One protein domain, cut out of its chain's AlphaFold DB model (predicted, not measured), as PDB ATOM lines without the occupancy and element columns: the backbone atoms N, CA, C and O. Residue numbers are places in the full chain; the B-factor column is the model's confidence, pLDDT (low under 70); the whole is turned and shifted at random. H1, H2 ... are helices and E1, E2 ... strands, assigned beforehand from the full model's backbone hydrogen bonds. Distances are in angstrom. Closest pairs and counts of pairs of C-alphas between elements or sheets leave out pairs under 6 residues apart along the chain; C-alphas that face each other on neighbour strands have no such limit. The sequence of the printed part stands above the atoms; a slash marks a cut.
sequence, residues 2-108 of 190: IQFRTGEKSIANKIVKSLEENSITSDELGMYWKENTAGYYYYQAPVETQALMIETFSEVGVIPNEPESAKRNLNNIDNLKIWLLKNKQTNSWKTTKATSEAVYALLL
ATOM      1  N   ILE A   2     210.226 186.580 204.182       49.62
ATOM      2  CA  ILE A   2     210.707 186.577 205.581       49.62
ATOM      3  C   ILE A   2     212.233 186.378 205.634       49.62
ATOM      4  O   ILE A   2     212.905 187.134 206.314       49.62
ATOM      5  N   GLN A   3     212.789 185.475 204.817       48.91
ATOM      6  CA  GLN A   3     214.230 185.151 204.772       48.91
ATOM      7  C   GLN A   3     215.166 186.357 204.539       48.91
ATOM      8  O   GLN A   3     216.206 186.466 205.185       48.91
ATOM      9  N   PHE A   4     214.805 187.302 203.659       53.16
ATOM     10  CA  PHE A   4     215.600 188.524 203.447       53.16
ATOM     11  C   PHE A   4     215.521 189.464 204.658       53.16
ATOM     12  O   PHE A   4     216.538 189.992 205.111       53.16
ATOM     13  N   ARG A   5     214.318 189.607 205.227       56.34
ATOM     14  CA  ARG A   5     214.048 190.418 206.422       56.34
ATOM     15  C   ARG A   5     214.651 189.798 207.698       56.34
ATOM     16  O   ARG A   5     214.914 190.526 208.645       56.34
ATOM     17  N   THR A   6     214.941 188.492 207.700       57.44
ATOM     18  CA  THR A   6     215.629 187.759 208.781       57.44
ATOM     19  C   THR A   6     217.141 187.600 208.567       57.44
ATOM     20  O   THR A   6     217.791 186.942 209.372       57.44
ATOM     21  N   GLY A   7     217.728 188.206 207.523       59.31
ATOM     22  CA  GLY A   7     219.185 188.282 207.335       59.31
ATOM     23  C   GLY A   7     219.816 187.269 206.365       59.31
ATOM     24  O   GLY A   7     221.017 187.353 206.112       59.31
ATOM     25  N   GLU A   8     219.050 186.372 205.736       64.12
ATOM     26  CA  GLU A   8     219.553 185.354 204.791       64.12
ATOM     27  C   GLU A   8     219.655 185.875 203.343       64.12
ATOM     28  O   GLU A   8     219.115 185.309 202.388       64.12
ATOM     29  N   LYS A   9     220.376 186.985 203.155       70.19
ATOM     30  CA  LYS A   9     220.452 187.713 201.872       70.19
ATOM     31  C   LYS A   9     221.009 186.877 200.708       70.19
ATOM     32  O   LYS A   9     220.577 187.041 199.572       70.19
ATOM     33  N   SER A  10     221.930 185.950 200.982       72.88
ATOM     34  CA  SER A  10     222.551 185.092 199.956       72.88
ATOM     35  C   SER A  10     221.557 184.116 199.312       72.88
ATOM     36  O   SER A  10     221.554 183.944 198.093       72.88
ATOM     37  N   ILE A  11     220.672 183.510 200.111       77.62
ATOM     38  CA  ILE A  11     219.640 182.593 199.608       77.62
ATOM     39  C   ILE A  11     218.595 183.382 198.816       77.62
ATOM     40  O   ILE A  11     218.242 182.987 197.707       77.62
ATOM     41  N   ALA A  12     218.175 184.537 199.336       76.25
ATOM     42  CA  ALA A  12     217.228 185.413 198.656       76.25
ATOM     43  C   ALA A  12     217.732 185.839 197.260       76.25
ATOM     44  O   ALA A  12     216.986 185.741 196.288       76.25
ATOM     45  N   ASN A  13     219.012 186.207 197.134       77.06
ATOM     46  CA  ASN A  13     219.614 186.557 195.842       77.06
ATOM     47  C   ASN A  13     219.625 185.385 194.851       77.06
ATOM     48  O   ASN A  13     219.338 185.577 193.671       77.06
ATOM     49  N   LYS A  14     219.921 184.162 195.313       82.19
ATOM     50  CA  LYS A  14     219.864 182.964 194.457       82.19
ATOM     51  C   LYS A  14     218.447 182.685 193.959       82.19
ATOM     52  O   LYS A  14     218.282 182.318 192.800       82.19
ATOM     53  N   ILE A  15     217.441 182.890 194.810       83.69
ATOM     54  CA  ILE A  15     216.031 182.736 194.432       83.69
ATOM     55  C   ILE A  15     215.654 183.760 193.359       83.69
ATOM     56  O   ILE A  15     215.123 183.368 192.328       83.69
ATOM     57  N   VAL A  16     215.965 185.047 193.552       84.69
ATOM     58  CA  VAL A  16     215.660 186.092 192.555       84.69
ATOM     59  C   VAL A  16     216.350 185.816 191.225       84.69
ATOM     60  O   VAL A  16     215.704 185.892 190.185       84.69
ATOM     61  N   LYS A  17     217.626 185.415 191.254       84.31
ATOM     62  CA  LYS A  17     218.352 185.023 190.045       84.31
ATOM     63  C   LYS A  17     217.665 183.860 189.321       84.31
ATOM     64  O   LYS A  17     217.458 183.928 188.117       84.31
ATOM     65  N   SER A  18     217.253 182.826 190.056       88.38
ATOM     66  CA  SER A  18     216.511 181.704 189.474       88.38
ATOM     67  C   SER A  18     215.165 182.145 188.891       88.38
ATOM     68  O   SER A  18     214.765 181.635 187.849       88.38
ATOM     69  N   LEU A  19     214.449 183.068 189.542       91.00
ATOM     70  CA  LEU A  19     213.184 183.601 189.033       91.00
ATOM     71  C   LEU A  19     213.395 184.357 187.717       91.00
ATOM     72  O   LEU A  19     212.641 184.141 186.770       91.00
ATOM     73  N   GLU A  20     214.435 185.187 187.647       90.12
ATOM     74  CA  GLU A  20     214.823 185.924 186.443       90.12
ATOM     75  C   GLU A  20     215.182 184.982 185.286       90.12
ATOM     76  O   GLU A  20     214.633 185.125 184.195       90.12
ATOM     77  N   GLU A  21     216.022 183.971 185.528       89.12
ATOM     78  CA  GLU A  21     216.444 182.987 184.515       89.12
ATOM     79  C   GLU A  21     215.276 182.165 183.941       89.12
ATOM     80  O   GLU A  21     215.350 181.698 182.806       89.12
ATOM     81  N   ASN A  22     214.190 182.001 184.702       92.94
ATOM     82  CA  ASN A  22     212.987 181.274 184.277       92.94
ATOM     83  C   ASN A  22     211.872 182.199 183.757       92.94
ATOM     84  O   ASN A  22     210.758 181.740 183.494       92.94
ATOM     85  N   SER A  23     212.146 183.498 183.626       94.38
ATOM     86  CA  SER A  23     211.204 184.471 183.078       94.38
ATOM     87  C   SER A  23     211.320 184.585 181.555       94.38
ATOM     88  O   SER A  23     212.297 184.173 180.931       94.38
ATOM     89  N   ILE A  24     210.301 185.174 180.940       95.19
ATOM     90  CA  ILE A  24     210.305 185.611 179.547       95.19
ATOM     91  C   ILE A  24     210.203 187.120 179.545       95.19
ATOM     92  O   ILE A  24     209.303 187.660 180.180       95.19
ATOM     93  N   THR A  25     211.091 187.774 178.802       93.50
ATOM     94  CA  THR A  25     211.075 189.226 178.622       93.50
ATOM     95  C   THR A  25     210.922 189.564 177.149       93.50
ATOM     96  O   THR A  25     211.642 189.022 176.310       93.50
ATOM     97  N   SER A  26     209.987 190.456 176.832       90.56
ATOM     98  CA  SER A  26     209.861 191.056 175.505       90.56
ATOM     99  C   SER A  26     209.472 192.524 175.610       90.56
ATOM    100  O   SER A  26     208.814 192.929 176.567       90.56
ATOM    101  N   ASP A  27     209.814 193.308 174.589       83.69
ATOM    102  CA  ASP A  27     209.459 194.732 174.533       83.69
ATOM    103  C   ASP A  27     207.936 194.957 174.554       83.69
ATOM    104  O   ASP A  27     207.448 195.978 175.035       83.69
ATOM    105  N   GLU A  28     207.167 193.993 174.041       84.62
ATOM    106  CA  GLU A  28     205.712 194.097 173.948       84.62
ATOM    107  C   GLU A  28     204.997 193.720 175.249       84.62
ATOM    108  O   GLU A  28     204.052 194.405 175.649       84.62
ATOM    109  N   LEU A  29     205.402 192.619 175.887       88.81
ATOM    110  CA  LEU A  29     204.689 192.046 177.031       88.81
ATOM    111  C   LEU A  29     205.394 192.295 178.363       88.81
ATOM    112  O   LEU A  29     204.808 192.005 179.401       88.81
ATOM    113  N   GLY A  30     206.608 192.841 178.356       92.12
ATOM    114  CA  GLY A  30     207.426 192.973 179.552       92.12
ATOM    115  C   GLY A  30     207.950 191.620 180.032       92.12
ATOM    116  O   GLY A  30     208.153 190.705 179.233       92.12
ATOM    117  N   MET A  31     208.167 191.494 181.342       94.19
ATOM    118  CA  MET A  31     208.712 190.297 181.989       94.19
ATOM    119  C   MET A  31     207.607 189.498 182.683       94.19
ATOM    120  O   MET A  31     206.826 190.049 183.462       94.19
ATOM    121  N   TYR A  32     207.542 188.193 182.413       94.62
ATOM    122  CA  TYR A  32     206.503 187.308 182.941       94.62
ATOM    123  C   TYR A  32     206.894 185.829 182.904       94.62
ATOM    124  O   TYR A  32     207.896 185.445 182.307       94.62
ATOM    125  N   TRP A  33     206.058 184.975 183.496       94.88
ATOM    126  CA  TRP A  33     206.221 183.520 183.473       94.88
ATOM    127  C   TRP A  33     205.053 182.873 182.728       94.88
ATOM    128  O   TRP A  33     203.896 183.144 183.041       94.88
ATOM    129  N   LYS A  34     205.338 181.990 181.760       88.69
ATOM    130  CA  LYS A  34     204.304 181.266 180.983       88.69
ATOM    131  C   LYS A  34     203.373 180.427 181.851       88.69
ATOM    132  O   LYS A  34     202.218 180.243 181.492       88.69
ATOM    133  N   GLU A  35     203.880 179.915 182.963       86.44
ATOM    134  CA  GLU A  35     203.113 179.098 183.905       86.44
ATOM    135  C   GLU A  35     202.163 179.944 184.764       86.44
ATOM    136  O   GLU A  35     201.183 179.416 185.292       86.44
ATOM    137  N   ASN A  36     202.400 181.262 184.857       86.19
ATOM    138  CA  ASN A  36     201.561 182.200 185.599       86.19
ATOM    139  C   ASN A  36     200.265 182.505 184.830       86.19
ATOM    140  O   ASN A  36     200.077 183.571 184.244       86.19
ATOM    141  N   THR A  37     199.374 181.522 184.815       82.44
ATOM    142  CA  THR A  37     198.084 181.565 184.128       82.44
ATOM    143  C   THR A  37     196.944 181.457 185.126       82.44
ATOM    144  O   THR A  37     197.067 180.836 186.184       82.44
ATOM    145  N   ALA A  38     195.814 182.081 184.791       79.38
ATOM    146  CA  ALA A  38     194.592 181.914 185.564       79.38
ATOM    147  C   ALA A  38     194.091 180.467 185.462       79.38
ATOM    148  O   ALA A  38     194.198 179.832 184.412       79.38
ATOM    149  N   GLY A  39     193.472 179.970 186.527       78.50
ATOM    150  CA  GLY A  39     192.822 178.667 186.512       78.50
ATOM    151  C   GLY A  39     191.824 178.500 187.653       78.50
ATOM    152  O   GLY A  39     191.436 179.471 188.298       78.50
ATOM    153  N   TYR A  40     191.363 177.268 187.857       72.94
ATOM    154  CA  TYR A  40     190.293 176.955 188.807       72.94
ATOM    155  C   TYR A  40     190.725 177.037 190.273       72.94
ATOM    156  O   TYR A  40     189.883 177.236 191.147       72.94
ATOM    157  N   TYR A  41     192.013 176.860 190.562       75.06
ATOM    158  CA  TYR A  41     192.502 176.850 191.933       75.06
ATOM    159  C   TYR A  41     192.789 178.262 192.440       75.06
ATOM    160  O   TYR A  41     193.289 179.113 191.710       75.06
ATOM    161  N   TYR A  42     192.541 178.495 193.730       67.38
ATOM    162  CA  TYR A  42     192.684 179.810 194.367       67.38
ATOM    163  C   TYR A  42     194.100 180.409 194.272       67.38
ATOM    164  O   TYR A  42     194.253 181.622 194.368       67.38
ATOM    165  N   TYR A  43     195.133 179.575 194.103       66.31
ATOM    166  CA  TYR A  43     196.524 180.011 193.935       66.31
ATOM    167  C   TYR A  43     196.871 180.384 192.486       66.31
ATOM    168  O   TYR A  43     197.928 180.957 192.240       66.31
ATOM    169  N   GLN A  44     196.000 180.083 191.518       77.06
ATOM    170  CA  GLN A  44     196.157 180.478 190.115       77.06
ATOM    171  C   GLN A  44     195.664 181.916 189.924       77.06
ATOM    172  O   GLN A  44     194.688 182.189 189.225       77.06
ATOM    173  N   ALA A  45     196.345 182.823 190.619       85.75
ATOM    174  CA  ALA A  45     195.992 184.221 190.787       85.75
ATOM    175  C   ALA A  45     197.063 185.090 190.099       85.75
ATOM    176  O   ALA A  45     198.015 185.531 190.741       85.75
ATOM    177  N   PRO A  46     196.991 185.272 188.767       88.31
ATOM    178  CA  PRO A  46     198.130 185.760 187.997       88.31
ATOM    179  C   PRO A  46     198.501 187.216 188.286       88.31
ATOM    180  O   PRO A  46     199.670 187.578 188.165       88.31
ATOM    181  N   VAL A  47     197.525 188.029 188.695       91.56
ATOM    182  CA  VAL A  47     197.725 189.434 189.068       91.56
ATOM    183  C   VAL A  47     198.434 189.518 190.418       91.56
ATOM    184  O   VAL A  47     199.456 190.188 190.525       91.56
ATOM    185  N   GLU A  48     197.939 188.787 191.415       91.81
ATOM    186  CA  GLU A  48     198.534 188.677 192.749       91.81
ATOM    187  C   GLU A  48     199.962 188.110 192.683       91.81
ATOM    188  O   GLU A  48     200.891 188.675 193.260       91.81
ATOM    189  N   THR A  49     200.172 187.038 191.910       92.19
ATOM    190  CA  THR A  49     201.505 186.456 191.687       92.19
ATOM    191  C   THR A  49     202.453 187.476 191.067       92.19
ATOM    192  O   THR A  49     203.579 187.624 191.537       92.19
ATOM    193  N   GLN A  50     202.012 188.220 190.047       94.00
ATOM    194  CA  GLN A  50     202.854 189.239 189.424       94.00
ATOM    195  C   GLN A  50     203.178 190.386 190.392       94.00
ATOM    196  O   GLN A  50     204.327 190.823 190.454       94.00
ATOM    197  N   ALA A  51     202.197 190.861 191.163       92.75
ATOM    198  CA  ALA A  51     202.403 191.902 192.168       92.75
ATOM    199  C   ALA A  51     203.448 191.475 193.215       92.75
ATOM    200  O   ALA A  51     204.370 192.234 193.517       92.75
ATOM    201  N   LEU A  52     203.370 190.226 193.682       91.44
ATOM    202  CA  LEU A  52     204.347 189.651 194.606       91.44
ATOM    203  C   LEU A  52     205.749 189.537 193.987       91.44
ATOM    204  O   LEU A  52     206.748 189.737 194.684       91.44
ATOM    205  N   MET A  53     205.855 189.227 192.691       91.50
ATOM    206  CA  MET A  53     207.142 189.213 191.987       91.50
ATOM    207  C   MET A  53     207.743 190.618 191.906       91.50
ATOM    208  O   MET A  53     208.919 190.786 192.221       91.50
ATOM    209  N   ILE A  54     206.943 191.640 191.580       90.44
ATOM    210  CA  ILE A  54     207.393 193.042 191.581       90.44
ATOM    211  C   ILE A  54     207.922 193.440 192.965       90.44
ATOM    212  O   ILE A  54     209.015 193.999 193.060       90.44
ATOM    213  N   GLU A  55     207.196 193.116 194.037       87.31
ATOM    214  CA  GLU A  55     207.633 193.380 195.414       87.31
ATOM    215  C   GLU A  55     208.930 192.625 195.742       87.31
ATOM    216  O   GLU A  55     209.885 193.209 196.246       87.31
ATOM    217  N   THR A  56     209.020 191.345 195.373       86.88
ATOM    218  CA  THR A  56     210.201 190.507 195.633       86.88
ATOM    219  C   THR A  56     211.451 191.055 194.944       86.88
ATOM    220  O   THR A  56     212.493 191.190 195.588       86.88
ATOM    221  N   PHE A  57     211.356 191.411 193.660       85.75
ATOM    222  CA  PHE A  57     212.460 192.019 192.908       85.75
ATOM    223  C   PHE A  57     212.810 193.415 193.442       85.75
ATOM    224  O   PHE A  57     213.984 193.787 193.464       85.75
ATOM    225  N   SER A  58     211.815 194.161 193.932       81.69
ATOM    226  CA  SER A  58     212.003 195.479 194.546       81.69
ATOM    227  C   SER A  58     212.692 195.423 195.912       81.69
ATOM    228  O   SER A  58     213.468 196.321 196.232       81.69
ATOM    229  N   GLU A  59     212.414 194.400 196.723       77.50
ATOM    230  CA  GLU A  59     212.968 194.260 198.074       77.50
ATOM    231  C   GLU A  59     214.334 193.575 198.099       77.50
ATOM    232  O   GLU A  59     215.257 194.047 198.764       77.50
ATOM    233  N   VAL A  60     214.470 192.451 197.393       73.25
ATOM    234  CA  VAL A  60     215.671 191.605 197.454       73.25
ATOM    235  C   VAL A  60     216.766 192.111 196.516       73.25
ATOM    236  O   VAL A  60     217.946 191.920 196.800       73.25
ATOM    237  N   GLY A  61     216.405 192.843 195.455       56.53
ATOM    238  CA  GLY A  61     217.344 193.466 194.515       56.53
ATOM    239  C   GLY A  61     218.262 194.545 195.115       56.53
ATOM    240  O   GLY A  61     218.991 195.202 194.376       56.53
ATOM    241  N   VAL A  62     218.244 194.747 196.437       52.16
ATOM    242  CA  VAL A  62     219.197 195.574 197.185       52.16
ATOM    243  C   VAL A  62     220.281 194.664 197.763       52.16
ATOM    244  O   VAL A  62     220.171 194.162 198.884       52.16
ATOM    245  N   ILE A  63     221.350 194.453 196.996       48.03
ATOM    246  CA  ILE A  63     222.535 193.723 197.456       48.03
ATOM    247  C   ILE A  63     223.485 194.723 198.134       48.03
ATOM    248  O   ILE A  63     223.997 195.618 197.464       48.03
ATOM    249  N   PRO A  64     223.757 194.614 199.447       43.25
ATOM    250  CA  PRO A  64     224.827 195.384 200.065       43.25
ATOM    251  C   PRO A  64     226.177 194.851 199.566       43.25
ATOM    252  O   PRO A  64     226.432 193.654 199.691       43.25
ATOM    253  N   ASN A  65     227.033 195.763 199.092       47.84
ATOM    254  CA  ASN A  65     228.452 195.580 198.734       47.84
ATOM    255  C   ASN A  65     228.804 195.152 197.291       47.84
ATOM    256  O   ASN A  65     229.909 194.663 197.082       47.84
ATOM    257  N   GLU A  66     227.952 195.400 196.291       44.84
ATOM    258  CA  GLU A  66     228.303 195.212 194.865       44.84
ATOM    259  C   GLU A  66     228.368 196.563 194.102       44.84
ATOM    260  O   GLU A  66     227.566 197.460 194.387       44.84
ATOM    261  N   PRO A  67     229.310 196.758 193.150       46.31
ATOM    262  CA  PRO A  67     229.496 198.006 192.411       46.31
ATOM    263  C   PRO A  67     228.573 198.094 191.185       46.31
ATOM    264  O   PRO A  67     228.575 197.204 190.351       46.31
ATOM    265  N   GLU A  68     227.828 199.200 191.079       43.91
ATOM    266  CA  GLU A  68     227.036 199.752 189.952       43.91
ATOM    267  C   GLU A  68     226.047 198.851 189.167       43.91
ATOM    268  O   GLU A  68     224.983 199.339 188.795       43.91
ATOM    269  N   SER A  69     226.287 197.549 189.005       40.00
ATOM    270  CA  SER A  69     225.301 196.532 188.596       40.00
ATOM    271  C   SER A  69     224.283 196.219 189.704       40.00
ATOM    272  O   SER A  69     223.228 195.653 189.437       40.00
ATOM    273  N   ALA A  70     224.570 196.666 190.935       45.41
ATOM    274  CA  ALA A  70     223.645 196.764 192.068       45.41
ATOM    275  C   ALA A  70     222.855 198.089 192.106       45.41
ATOM    276  O   ALA A  70     222.154 198.377 193.082       45.41
ATOM    277  N   LYS A  71     222.915 198.908 191.043       48.91
ATOM    278  CA  LYS A  71     221.799 199.810 190.736       48.91
ATOM    279  C   LYS A  71     220.609 198.887 190.537       48.91
ATOM    280  O   LYS A  71     220.623 198.119 189.586       48.91
ATOM    281  N   ARG A  72     219.678 198.910 191.500       53.56
ATOM    282  CA  ARG A  72     218.301 198.392 191.457       53.56
ATOM    283  C   ARG A  72     217.967 197.787 190.095       53.56
ATOM    284  O   ARG A  72     218.102 198.491 189.098       53.56
ATOM    285  N   ASN A  73     217.465 196.557 190.059       69.06
ATOM    286  CA  ASN A  73     217.008 195.911 188.829       69.06
ATOM    287  C   ASN A  73     215.737 196.589 188.258       69.06
ATOM    288  O   ASN A  73     214.694 195.970 188.087       69.06
ATOM    289  N   LEU A  74     215.810 197.905 188.038       77.00
ATOM    290  CA  LEU A  74     214.752 198.810 187.626       77.00
ATOM    291  C   LEU A  74     214.255 198.391 186.265       77.00
ATOM    292  O   LEU A  74     213.062 198.421 186.060       77.00
ATOM    293  N   ASN A  75     215.142 197.927 185.381       82.69
ATOM    294  CA  ASN A  75     214.725 197.400 184.094       82.69
ATOM    295  C   ASN A  75     213.824 196.167 184.250       82.69
ATOM    296  O   ASN A  75     212.784 196.101 183.604       82.69
ATOM    297  N   ASN A  76     214.164 195.206 185.117       87.62
ATOM    298  CA  ASN A  76     213.291 194.048 185.313       87.62
ATOM    299  C   ASN A  76     212.017 194.435 186.061       87.62
ATOM    300  O   ASN A  76     210.947 193.979 185.686       87.62
ATOM    301  N   ILE A  77     212.096 195.318 187.060       88.06
ATOM    302  CA  ILE A  77     210.915 195.840 187.763       88.06
ATOM    303  C   ILE A  77     209.978 196.561 186.785       88.06
ATOM    304  O   ILE A  77     208.784 196.278 186.757       88.06
ATOM    305  N   ASP A  78     210.514 197.433 185.938       87.44
ATOM    306  CA  ASP A  78     209.786 198.147 184.895       87.44
ATOM    307  C   ASP A  78     209.164 197.146 183.902       87.44
ATOM    308  O   ASP A  78     207.977 197.235 183.595       87.44
ATOM    309  N   ASN A  79     209.893 196.112 183.476       90.56
ATOM    310  CA  ASN A  79     209.340 195.054 182.627       90.56
ATOM    311  C   ASN A  79     208.238 194.235 183.322       90.56
ATOM    312  O   ASN A  79     207.227 193.907 182.697       90.56
ATOM    313  N   LEU A  80     208.372 193.931 184.613       92.69
ATOM    314  CA  LEU A  80     207.329 193.258 185.392       92.69
ATOM    315  C   LEU A  80     206.068 194.135 185.501       92.69
ATOM    316  O   LEU A  80     204.948 193.617 185.410       92.69
ATOM    317  N   LYS A  81     206.239 195.459 185.640       90.88
ATOM    318  CA  LYS A  81     205.147 196.446 185.619       90.88
ATOM    319  C   LYS A  81     204.492 196.549 184.242       90.88
ATOM    320  O   LYS A  81     203.266 196.625 184.177       90.88
ATOM    321  N   ILE A  82     205.265 196.499 183.150       90.88
ATOM    322  CA  ILE A  82     204.729 196.479 181.776       90.88
ATOM    323  C   ILE A  82     203.756 195.313 181.612       90.88
ATOM    324  O   ILE A  82     202.635 195.530 181.150       90.88
ATOM    325  N   TRP A  83     204.127 194.105 182.048       93.00
ATOM    326  CA  TRP A  83     203.226 192.957 181.944       93.00
ATOM    327  C   TRP A  83     201.926 193.170 182.721       93.00
ATOM    328  O   TRP A  83     200.840 192.913 182.205       93.00
ATOM    329  N   LEU A  84     202.016 193.689 183.950       92.00
ATOM    330  CA  LEU A  84     200.853 193.944 184.802       92.00
ATOM    331  C   LEU A  84     199.886 194.947 184.147       92.00
ATOM    332  O   LEU A  84     198.673 194.731 184.110       92.00
ATOM    333  N   LEU A  85     200.434 196.004 183.549       89.75
ATOM    334  CA  LEU A  85     199.694 197.024 182.810       89.75
ATOM    335  C   LEU A  85     199.057 196.462 181.524       89.75
ATOM    336  O   LEU A  85     197.877 196.700 181.262       89.75
ATOM    337  N   LYS A  86     199.783 195.641 180.756       89.44
ATOM    338  CA  LYS A  86     199.250 194.933 179.574       89.44
ATOM    339  C   LYS A  86     198.152 193.932 179.939       89.44
ATOM    340  O   LYS A  86     197.146 193.821 179.234       89.44
ATOM    341  N   ASN A  87     198.297 193.246 181.072       90.69
ATOM    342  CA  ASN A  87     197.265 192.369 181.601       90.69
ATOM    343  C   ASN A  87     195.992 193.166 181.920       90.69
ATOM    344  O   ASN A  87     194.919 192.767 181.476       90.69
ATOM    345  N   LYS A  88     196.102 194.325 182.587       89.75
ATOM    346  CA  LYS A  88     194.959 195.212 182.884       89.75
ATOM    347  C   LYS A  88     194.254 195.751 181.639       89.75
ATOM    348  O   LYS A  88     193.044 195.987 181.687       89.75
ATOM    349  N   GLN A  89     195.002 195.983 180.559       84.00
ATOM    350  CA  GLN A  89     194.460 196.456 179.283       84.00
ATOM    351  C   GLN A  89     193.483 195.438 178.675       84.00
ATOM    352  O   GLN A  89     192.443 195.816 178.147       84.00
ATOM    353  N   THR A  90     193.811 194.148 178.761       83.12
ATOM    354  CA  THR A  90     193.047 193.059 178.130       83.12
ATOM    355  C   THR A  90     192.144 192.302 179.105       83.12
ATOM    356  O   THR A  90     191.221 191.614 178.676       83.12
ATOM    357  N   ASN A  91     192.367 192.444 180.417       83.94
ATOM    358  CA  ASN A  91     191.662 191.714 181.466       83.94
ATOM    359  C   ASN A  91     191.140 192.640 182.573       83.94
ATOM    360  O   ASN A  91     191.735 193.651 182.952       83.94
ATOM    361  N   SER A  92     190.012 192.243 183.158       83.62
ATOM    362  CA  SER A  92     189.509 192.860 184.383       83.62
ATOM    363  C   SER A  92     190.192 192.252 185.610       83.62
ATOM    364  O   SER A  92     190.276 191.029 185.734       83.62
ATOM    365  N   TRP A  93     190.633 193.101 186.538       89.50
ATOM    366  CA  TRP A  93     191.091 192.686 187.864       89.50
ATOM    367  C   TRP A  93     189.877 192.545 188.776       89.50
ATOM    368  O   TRP A  93     189.409 193.498 189.388       89.50
ATOM    369  N   LYS A  94     189.302 191.343 188.795       81.06
ATOM    370  CA  LYS A  94     187.954 191.104 189.333       81.06
ATOM    371  C   LYS A  94     187.857 191.164 190.860       81.06
ATOM    372  O   LYS A  94     186.749 191.241 191.378       81.06
ATOM    373  N   THR A  95     188.977 191.083 191.583       85.88
ATOM    374  CA  THR A  95     188.987 191.029 193.051       85.88
ATOM    375  C   THR A  95     189.604 192.291 193.649       85.88
ATOM    376  O   THR A  95     190.535 192.887 193.094       85.88
ATOM    377  N   THR A  96     189.111 192.687 194.826       87.38
ATOM    378  CA  THR A  96     189.690 193.790 195.608       87.38
ATOM    379  C   THR A  96     191.146 193.509 195.962       87.38
ATOM    380  O   THR A  96     191.962 194.426 195.946       87.38
ATOM    381  N   LYS A  97     191.484 192.239 196.233       88.12
ATOM    382  CA  LYS A  97     192.849 191.805 196.539       88.12
ATOM    383  C   LYS A  97     193.786 192.013 195.348       88.12
ATOM    384  O   LYS A  97     194.747 192.757 195.490       88.12
ATOM    385  N   ALA A  98     193.450 191.458 194.179       86.81
ATOM    386  CA  ALA A  98     194.223 191.631 192.949       86.81
ATOM    387  C   ALA A  98     194.444 193.112 192.631       86.81
ATOM    388  O   ALA A  98     195.560 193.531 192.348       86.81
ATOM    389  N   THR A  99     193.384 193.917 192.737       89.81
ATOM    390  CA  THR A  99     193.463 195.358 192.471       89.81
ATOM    391  C   THR A  99     194.376 196.067 193.469       89.81
ATOM    392  O   THR A  99     195.229 196.850 193.064       89.81
ATOM    393  N   SER A 100     194.227 195.786 194.764       91.00
ATOM    394  CA  SER A 100     195.004 196.458 195.812       91.00
ATOM    395  C   SER A 100     196.484 196.081 195.751       91.00
ATOM    396  O   SER A 100     197.334 196.964 195.826       91.00
ATOM    397  N   GLU A 101     196.801 194.796 195.565       90.44
ATOM    398  CA  GLU A 101     198.183 194.313 195.445       90.44
ATOM    399  C   GLU A 101     198.852 194.845 194.174       90.44
ATOM    400  O   GLU A 101     199.989 195.304 194.227       90.44
ATOM    401  N   ALA A 102     198.136 194.872 193.048       90.75
ATOM    402  CA  ALA A 102     198.660 195.420 191.806       90.75
ATOM    403  C   ALA A 102     198.918 196.933 191.890       90.75
ATOM    404  O   ALA A 102     199.975 197.392 191.465       90.75
ATOM    405  N   VAL A 103     197.995 197.713 192.468       89.44
ATOM    406  CA  VAL A 103     198.197 199.158 192.681       89.44
ATOM    407  C   VAL A 103     199.384 199.403 193.610       89.44
ATOM    408  O   VAL A 103     200.245 200.223 193.297       89.44
ATOM    409  N   TYR A 104     199.475 198.660 194.714       89.06
ATOM    410  CA  TYR A 104     200.605 198.746 195.633       89.06
ATOM    411  C   TYR A 104     201.938 198.434 194.932       89.06
ATOM    412  O   TYR A 104     202.881 199.217 195.028       89.06
ATOM    413  N   ALA A 105     201.999 197.351 194.153       88.56
ATOM    414  CA  ALA A 105     203.184 196.961 193.395       88.56
ATOM    415  C   ALA A 105     203.577 197.978 192.305       88.56
ATOM    416  O   ALA A 105     204.764 198.197 192.065       88.56
ATOM    417  N   LEU A 106     202.607 198.628 191.652       87.06
ATOM    418  CA  LEU A 106     202.879 199.674 190.659       87.06
ATOM    419  C   LEU A 106     203.498 200.927 191.295       87.06
ATOM    420  O   LEU A 106     204.383 201.535 190.685       87.06
ATOM    421  N   LEU A 107     203.063 201.281 192.509       84.31
ATOM    422  CA  LEU A 107     203.554 202.435 193.272       84.31
ATOM    423  C   LEU A 107     204.879 202.167 194.003       84.31
ATOM    424  O   LEU A 107     205.639 203.098 194.266       84.31
ATOM    425  N   LEU A 108     205.173 200.907 194.326       74.31
ATOM    426  CA  LEU A 108     206.481 200.473 194.815       74.31
ATOM    427  C   LEU A 108     207.566 200.762 193.770       74.31
ATOM    428  O   LEU A 108     207.285 200.704 192.581       74.31
TER     429      LEU A 108
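AT A GLANCE: This is residues 2 to 108 of the 190 residues of an uncharacterized protein of Tenacibaculum todarodis (UniProt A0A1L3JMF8). Three helices, H3, H4 and H5, make a small bundle with their centres in a triangle; H3 is the core, with H4 and H5 packed on it and hardly meeting each other. H2 crosses the end of H3 at a steep angle, tiny H1 sits at the corner before H2, and a small two-strand hairpin, E1 and E2, packs on H4 through E2. The printed part has 107 residues, with five named helices and two named strands in the order H1, H2, E1, E2, H3, H4, H5; the sheet, E1 - E2, is antiparallel and the class is mostly helix. The whole is compact, with a radius of gyration of the C-alphas of 14.1 A, and spans 42 by 30 by 25 A.

IN THESE COORDINATES: H1 is residues 2 to 5, 5.2 A long, beginning at C-alpha 2 at (210.707, 186.577, 205.581). H2, residues 9 to 21, measures 18.4 A. E1 is residues 24 to 26, 6.8 A, and E2 residues 30 to 32, 6.7 A. H3, residues 46 to 60, measures 20.8 A and begins at C-alpha 46 at (198.130, 185.760, 187.997). H4, residues 74 to 90, is the longest helix at 24.4 A. H5, residues 96 to 107, measures 16.5 A and ends at C-alpha 107 at (203.554, 202.435, 193.272).

HOW THE PARTS SIT: H3 is the hub, touching H2, H4 and H5. H3, H4 and H5 form an up and down bundle, each helix running against the one before it. H3 and H4, a helical hairpin, touch at a shallow tilt of 14 degrees, opposite ways; their closest C-alphas, of Ile 54 and Ile 77, are 5.9 A apart. H3 and H5 touch and run the same way at a tilt of 34.7 degrees, only just shallow; the closest C-alphas, of Ala 51 and Ala 102, are 5.1 A apart. H4 and H5 are close but not clearly touching, with the C-alphas of Lys 81 and Leu 106 closest at 6.4 A. H3 touches H2 with residues 56 to 60 alone, at a steep tilt of 46 degrees, opposite ways; the C-alphas of Ala 12 and Val 60 come closest, at 6.5 A. H1 and H2 touch only at the corner, the C-alphas of Phe 4 and Ala 12 being closest at 5.9 A. E1 and E2 form a hairpin, antiparallel at 167 degrees, with N 24 and O 32 at 2.8 A and N 26 and O 30 at 3.0 A, within hydrogen-bond range. The closest C-alphas of E2 and H4, of Gly 30 and Asn 79, are 4.2 A apart. In H2, H3, H4 and H5 every O i to N i+4 pair is within hydrogen-bond range; H1 is too short for one.

THE WHOLE: The two C-alphas farthest apart, of Tyr 40 and Pro 67, are 44.6 A apart. The printed part has no cut. The links E2 to H3 and H3 to H4 are long, 13 residues each. The mean pLDDT of the printed part is 79.6; residues 2 to 8, 42 to 43 and 61 to 73 are under 70.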